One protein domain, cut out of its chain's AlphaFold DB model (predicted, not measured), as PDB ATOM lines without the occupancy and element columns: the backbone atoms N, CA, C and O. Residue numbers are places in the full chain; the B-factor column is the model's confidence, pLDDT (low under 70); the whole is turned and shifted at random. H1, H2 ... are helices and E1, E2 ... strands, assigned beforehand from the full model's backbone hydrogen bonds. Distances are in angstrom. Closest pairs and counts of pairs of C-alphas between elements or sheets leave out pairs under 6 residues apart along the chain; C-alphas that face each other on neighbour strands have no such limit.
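What this domain is: This is residues 17 to 71 of the 71 residues of an uncharacterized protein of Aegilops tauschii subsp. strangulata (UniProt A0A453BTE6). A strongly twisted three-stranded sheet has a short helix on it toward each end, H1 by E3 and H2 over E2. The 55 printed residues, class mixed, run H1, E1, E2, E3, H2; the strands form a meander, E1, E2, E3, each the antiparallel neighbour of the one before. The whole is compact: radius of gyration of the C-alphas 11.2 A, spans 31 by 22 by 19 A.

How they stand to each other: H1, residues 17 to 23, comes closest to E3, residues 57 to 61, at the C-alphas of Ser 19 and Ala 57, 5.3 A. E1, residues 33 to 37, and E2, residues 44 to 51, form a hairpin; N 34 and O 47 are within hydrogen-bond range, 2.8 A. E2 and E3 form another, with N 60 and O 48 at 2.8 A. H2, residues 63 to 70, comes closest to E2 at the C-alphas of Val 45 and Phe 66, 6.1 A. H1 and H2 are apart. In both, every O i to N i+4 pair is within range.

Where its parts are: H1, 9.4 A long, begins at C-alpha 17, (125.382, 98.292, 79.007). E1, E2 and E3 measure 13.0 A, 21.4 A and 12.5 A. H2, 10.5 A, ends at C-alpha 70, (109.161, 104.834, 89.248).

The domain as a whole: The printed part has no cut and no long link. Residues 29 to 32 and 70 to 71 have pLDDT under 70.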
ATOM      1  N   HIS A  17     125.532  99.732  78.769       92.94
ATOM      2  CA  HIS A  17     125.382  98.292  79.007       92.94
ATOM      3  C   HIS A  17     123.914  97.874  79.108       92.94
ATOM      4  O   HIS A  17     123.498  96.911  78.466       92.94
ATOM      5  N   PHE A  18     123.120  98.637  79.860       88.25
ATOM      6  CA  PHE A  18     121.685  98.392  79.992       88.25
ATOM      7  C   PHE A  18     120.944  98.640  78.671       88.25
ATOM      8  O   PHE A  18     120.089  97.858  78.265       88.25
ATOM      9  N   SER A  19     121.325  99.696  77.948       89.44
ATOM     10  CA  SER A  19     120.749 100.022  76.642       89.44
ATOM     11  C   SER A  19     120.967  98.893  75.641       89.44
ATOM     12  O   SER A  19     120.015  98.435  75.019       89.44
ATOM     13  N   THR A  20     122.201  98.406  75.506       90.44
ATOM     14  CA  THR A  20     122.542  97.370  74.527       90.44
ATOM     15  C   THR A  20     122.065  95.984  74.933       90.44
ATOM     16  O   THR A  20     121.645  95.226  74.067       90.44
ATOM     17  N   GLY A  21     122.155  95.644  76.222       89.38
ATOM     18  CA  GLY A  21     121.848  94.303  76.716       89.38
ATOM     19  C   GLY A  21     120.362  94.067  76.966       89.38
ATOM     20  O   GLY A  21     119.892  92.952  76.772       89.38
ATOM     21  N   SER A  22     119.625  95.105  77.371       87.12
ATOM     22  CA  SER A  22     118.242  94.955  77.835       87.12
ATOM     23  C   SER A  22     117.233  95.709  76.977       87.12
ATOM     24  O   SER A  22     116.156  95.188  76.747       87.12
ATOM     25  N   LEU A  23     117.542  96.913  76.477       86.81
ATOM     26  CA  LEU A  23     116.543  97.727  75.762       86.81
ATOM     27  C   LEU A  23     116.551  97.499  74.247       86.81
ATOM     28  O   LEU A  23     115.503  97.274  73.646       86.81
ATOM     29  N   PHE A  24     117.725  97.528  73.614       88.31
ATOM     30  CA  PHE A  24     117.857  97.415  72.156       88.31
ATOM     31  C   PHE A  24     117.204  96.164  71.552       88.31
ATOM     32  O   PHE A  24     116.591  96.319  70.495       88.31
ATOM     33  N   PRO A  25     117.258  94.971  72.181       88.25
ATOM     34  CA  PRO A  25     116.568  93.790  71.658       88.25
ATOM     35  C   PRO A  25     115.050  93.965  71.521       88.25
ATOM     36  O   PRO A  25     114.439  93.341  70.659       88.25
ATOM     37  N   HIS A  26     114.438  94.829  72.336       82.75
ATOM     38  CA  HIS A  26     112.988  95.037  72.364       82.75
ATOM     39  C   HIS A  26     112.543  96.286  71.589       82.75
ATOM     40  O   HIS A  26     111.383  96.408  71.215       82.75
ATOM     41  N   MET A  27     113.460  97.204  71.276       82.56
ATOM     42  CA  MET A  27     113.151  98.458  70.572       82.56
ATOM     43  C   MET A  27     112.808  98.292  69.081       82.56
ATOM     44  O   MET A  27     112.514  99.285  68.419       82.56
ATOM     45  N   ASN A  28     112.840  97.065  68.552       71.81
ATOM     46  CA  ASN A  28     112.549  96.762  67.148       71.81
ATOM     47  C   ASN A  28     111.048  96.552  66.859       71.81
ATOM     48  O   ASN A  28     110.683  96.279  65.721       71.81
ATOM     49  N   ALA A  29     110.184  96.662  67.874       60.44
ATOM     50  CA  ALA A  29     108.737  96.607  67.705       60.44
ATOM     51  C   ALA A  29     108.245  97.928  67.092       60.44
ATOM     52  O   ALA A  29     108.152  98.920  67.814       60.44
ATOM     53  N   ASP A  30     108.047  97.922  65.770       56.19
ATOM     54  CA  ASP A  30     107.366  98.816  64.802       56.19
ATOM     55  C   ASP A  30     107.231 100.340  65.040       56.19
ATOM     56  O   ASP A  30     107.111 101.097  64.079       56.19
ATOM     57  N   HIS A  31     107.331 100.860  66.263       66.12
ATOM     58  CA  HIS A  31     107.263 102.286  66.589       66.12
ATOM     59  C   HIS A  31     108.218 102.731  67.713       66.12
ATOM     60  O   HIS A  31     108.269 103.927  68.039       66.12
ATOM     61  N   GLY A  32     108.992 101.804  68.294       69.81
ATOM     62  CA  GLY A  32     109.851 102.064  69.453       69.81
ATOM     63  C   GLY A  32     109.062 102.317  70.740       69.81
ATOM     64  O   GLY A  32     109.643 102.768  71.723       69.81
ATOM     65  N   GLU A  33     107.748 102.076  70.739       81.38
ATOM     66  CA  GLU A  33     106.911 102.126  71.935       81.38
ATOM     67  C   GLU A  33     106.989 100.782  72.668       81.38
ATOM     68  O   GLU A  33     106.713  99.732  72.095       81.38
ATOM     69  N   LEU A  34     107.406 100.818  73.931       83.12
ATOM     70  CA  LEU A  34     107.582  99.660  74.791       83.12
ATOM     71  C   LEU A  34     106.793  99.858  76.089       83.12
ATOM     72  O   LEU A  34     106.951 100.898  76.739       83.12
ATOM     73  N   PRO A  35     105.963  98.881  76.489       84.00
ATOM     74  CA  PRO A  35     105.381  98.871  77.818       84.00
ATOM     75  C   PRO A  35     106.472  98.566  78.848       84.00
ATOM     76  O   PRO A  35     107.210  97.590  78.727       84.00
ATOM     77  N   ILE A  36     106.569  99.405  79.872       81.38
ATOM     78  CA  ILE A  36     107.361  99.145  81.070       81.38
ATOM     79  C   ILE A  36     106.391  98.856  82.194       81.38
ATOM     80  O   ILE A  36     105.567  99.706  82.537       81.38
ATOM     81  N   THR A  37     106.528  97.675  82.777       83.31
ATOM     82  CA  THR A  37     105.801  97.301  83.981       83.31
ATOM     83  C   THR A  37     106.699  97.512  85.195       83.31
ATOM     84  O   THR A  37     107.881  97.166  85.175       83.31
ATOM     85  N   THR A  38     106.154  98.124  86.241       77.12
ATOM     86  CA  THR A  38     106.818  98.260  87.541       77.12
ATOM     87  C   THR A  38     107.092  96.888  88.162       77.12
ATOM     88  O   THR A  38     106.462  95.892  87.810       77.12
ATOM     89  N   GLY A  39     108.049  96.816  89.093       75.94
ATOM     90  CA  GLY A  39     108.469  95.544  89.699       75.94
ATOM     91  C   GLY A  39     107.362  94.792  90.453       75.94
ATOM     92  O   GLY A  39     107.475  93.589  90.650       75.94
ATOM     93  N   ASP A  40     106.284  95.479  90.836       79.88
ATOM     94  CA  ASP A  40     105.087  94.903  91.461       79.88
ATOM     95  C   ASP A  40     104.060  94.359  90.445       79.88
ATOM     96  O   ASP A  40     103.044  93.793  90.840       79.88
ATOM     97  N   GLY A  41     104.293  94.527  89.139       78.19
ATOM     98  CA  GLY A  41     103.434  94.000  88.078       78.19
ATOM     99  C   GLY A  41     102.132  94.773  87.846       78.19
ATOM    100  O   GLY A  41     101.399  94.451  86.913       78.19
ATOM    101  N   THR A  42     101.821  95.782  88.663       77.06
ATOM    102  CA  THR A  42     100.495  96.427  88.662       77.06
ATOM    103  C   THR A  42     100.387  97.564  87.658       77.06
ATOM    104  O   THR A  42      99.313  97.828  87.113       77.06
ATOM    105  N   THR A  43     101.501  98.244  87.392       77.75
ATOM    106  CA  THR A  43     101.496  99.506  86.666       77.75
ATOM    107  C   THR A  43     102.287  99.375  85.380       77.75
ATOM    108  O   THR A  43     103.499  99.187  85.400       77.75
ATOM    109  N   THR A  44     101.601  99.527  84.244       84.06
ATOM    110  CA  THR A  44     102.234  99.547  82.920       84.06
ATOM    111  C   THR A  44     102.218 100.955  82.337       84.06
ATOM    112  O   THR A  44     101.176 101.617  82.306       84.06
ATOM    113  N   VAL A  45     103.381 101.417  81.881       83.38
ATOM    114  CA  VAL A  45     103.564 102.678  81.154       83.38
ATOM    115  C   VAL A  45     104.065 102.371  79.761       83.38
ATOM    116  O   VAL A  45     105.123 101.768  79.608       83.38
ATOM    117  N   THR A  46     103.363 102.845  78.742       86.88
ATOM    118  CA  THR A  46     103.880 102.796  77.375       86.88
ATOM    119  C   THR A  46     104.805 103.985  77.151       86.88
ATOM    120  O   THR A  46     104.368 105.138  77.155       86.88
ATOM    121  N   VAL A  47     106.091 103.715  76.948       86.38
ATOM    122  CA  VAL A  47     107.087 104.748  76.640       86.38
ATOM    123  C   VAL A  47     107.654 104.548  75.249       86.38
ATOM    124  O   VAL A  47     107.793 103.423  74.789       86.38
ATOM    125  N   ARG A  48     108.046 105.636  74.583       86.94
ATOM    126  CA  ARG A  48     108.761 105.552  73.307       86.94
ATOM    127  C   ARG A  48     110.252 105.708  73.514       86.94
ATOM    128  O   ARG A  48     110.697 106.772  73.946       86.94
ATOM    129  N   PHE A  49     111.018 104.705  73.126       86.00
ATOM    130  CA  PHE A  49     112.467 104.744  73.101       86.00
ATOM    131  C   PHE A  49     113.000 105.113  71.719       86.00
ATOM    132  O   PHE A  49     112.440 104.741  70.690       86.00
ATOM    133  N   ILE A  50     114.137 105.805  71.703       86.88
ATOM    134  CA  ILE A  50     114.982 105.932  70.513       86.88
ATOM    135  C   ILE A  50     116.394 105.455  70.832       86.88
ATOM    136  O   ILE A  50     116.873 105.585  71.963       86.88
ATOM    137  N   LYS A  51     117.055 104.903  69.815       87.19
ATOM    138  CA  LYS A  51     118.456 104.499  69.884       87.19
ATOM    139  C   LYS A  51     119.330 105.696  69.523       87.19
ATOM    140  O   LYS A  51     119.272 106.186  68.398       87.19
ATOM    141  N   GLY A  52     120.123 106.167  70.477       81.69
ATOM    142  CA  GLY A  52     121.137 107.189  70.254       81.69
ATOM    143  C   GLY A  52     122.324 106.654  69.450       81.69
ATOM    144  O   GLY A  52     122.644 105.461  69.488       81.69
ATOM    145  N   VAL A  53     123.004 107.554  68.735       81.50
ATOM    146  CA  VAL A  53     124.253 107.258  68.003       81.50
ATOM    147  C   VAL A  53     125.394 106.842  68.940       81.50
ATOM    148  O   VAL A  53     126.288 106.096  68.556       81.50
ATOM    149  N   ASP A  54     125.314 107.261  70.200       87.00
ATOM    150  CA  ASP A  54     126.220 106.942  71.302       87.00
ATOM    151  C   ASP A  54     125.924 105.582  71.964       87.00
ATOM    152  O   ASP A  54     126.461 105.272  73.027       87.00
ATOM    153  N   LYS A  55     125.072 104.757  71.338       86.88
ATOM    154  CA  LYS A  55     124.627 103.447  71.844       86.88
ATOM    155  C   LYS A  55     123.856 103.528  73.166       86.88
ATOM    156  O   LYS A  55     123.747 102.520  73.865       86.88
ATOM    157  N   ARG A  56     123.270 104.683  73.492       89.06
ATOM    158  CA  ARG A  56     122.365 104.836  74.638       89.06
ATOM    159  C   ARG A  56     120.916 104.887  74.181       89.06
ATOM    160  O   ARG A  56     120.599 105.468  73.145       89.06
ATOM    161  N   ALA A  57     120.025 104.279  74.948       87.06
ATOM    162  CA  ALA A  57     118.593 104.478  74.780       87.06
ATOM    163  C   ALA A  57     118.156 105.748  75.529       87.06
ATOM    164  O   ALA A  57     118.706 106.083  76.581       87.06
ATOM    165  N   THR A  58     117.146 106.440  75.007       87.25
ATOM    166  CA  THR A  58     116.456 107.534  75.709       87.25
ATOM    167  C   THR A  58     114.960 107.442  75.456       87.25
ATOM    168  O   THR A  58     114.531 107.052  74.368       87.25
ATOM    169  N   ILE A  59     114.168 107.839  76.451       86.50
ATOM    170  CA  ILE A  59     112.719 107.978  76.308       86.50
ATOM    171  C   ILE A  59     112.420 109.326  75.638       86.50
ATOM    172  O   ILE A  59     112.971 110.355  76.023       86.50
ATOM    173  N   THR A  60     111.559 109.320  74.624       82.69
ATOM    174  CA  THR A  60     111.099 110.514  73.889       82.69
ATOM    175  C   THR A  60     109.627 110.835  74.134       82.69
ATOM    176  O   THR A  60     109.230 111.991  74.026       82.69
ATOM    177  N   LYS A  61     108.821 109.834  74.505       85.19
ATOM    178  CA  LYS A  61     107.397 109.965  74.850       85.19
ATOM    179  C   LYS A  61     107.092 109.089  76.061       85.19
ATOM    180  O   LYS A  61     107.665 108.012  76.186       85.19
ATOM    181  N   GLY A  62     106.211 109.553  76.943       84.38
ATOM    182  CA  GLY A  62     105.864 108.832  78.173       84.38
ATOM    183  C   GLY A  62     106.855 109.027  79.328       84.38
ATOM    184  O   GLY A  62     106.683 108.405  80.367       84.38
ATOM    185  N   TRP A  63     107.854 109.915  79.194       82.62
ATOM    186  CA  TRP A  63     108.837 110.193  80.255       82.62
ATOM    187  C   TRP A  63     108.189 110.651  81.563       82.62
ATOM    188  O   TRP A  63     108.493 110.112  82.617       82.62
ATOM    189  N   SER A  64     107.275 111.623  81.500       81.06
ATOM    190  CA  SER A  64     106.628 112.154  82.704       81.06
ATOM    191  C   SER A  64     105.793 111.103  83.434       81.06
ATOM    192  O   SER A  64     105.761 111.100  84.660       81.06
ATOM    193  N   ASP A  65     105.124 110.216  82.691       82.44
ATOM    194  CA  ASP A  65     104.319 109.137  83.272       82.44
ATOM    195  C   ASP A  65     105.222 108.052  83.873       82.44
ATOM    196  O   ASP A  65     105.014 107.627  85.005       82.44
ATOM    197  N   PHE A  66     106.301 107.696  83.171       81.56
ATOM    198  CA  PHE A  66     107.341 106.801  83.673       81.56
ATOM    199  C   PHE A  66     107.983 107.326  84.964       81.56
ATOM    200  O   PHE A  66     108.060 106.597  85.949       81.56
ATOM    201  N   PHE A  67     108.390 108.598  84.990       79.69
ATOM    202  CA  PHE A  67     109.036 109.217  86.148       79.69
ATOM    203  C   PHE A  67     108.119 109.236  87.374       79.69
ATOM    204  O   PHE A  67     108.547 108.863  88.456       79.69
ATOM    205  N   ARG A  68     106.840 109.598  87.201       81.06
ATOM    206  CA  ARG A  68     105.860 109.620  88.304       81.06
ATOM    207  C   ARG A  68     105.576 108.253  88.922       81.06
ATOM    208  O   ARG A  68     105.033 108.207  90.015       81.06
ATOM    209  N   ARG A  69     105.832 107.164  88.197       75.69
ATOM    210  CA  ARG A  69     105.489 105.798  88.627       75.69
ATOM    211  C   ARG A  69     106.695 104.998  89.107       75.69
ATOM    212  O   ARG A  69     106.523 103.912  89.641       75.69
ATOM    213  N   THR A  70     107.903 105.504  88.879       69.12
ATOM    214  CA  THR A  70     109.161 104.834  89.248       69.12
ATOM    215  C   THR A  70     109.930 105.566  90.348       69.12
ATOM    216  O   THR A  70     110.957 105.058  90.796       69.12
ATOM    217  N   HIS A  71     109.428 106.719  90.796       65.44
ATOM    218  CA  HIS A  71     109.949 107.536  91.889       65.44
ATOM    219  C   HIS A  71     108.807 107.900  92.844       65.44
ATOM    220  O   HIS A  71     109.094 108.077  94.051       65.44
TER     221      HIS A  71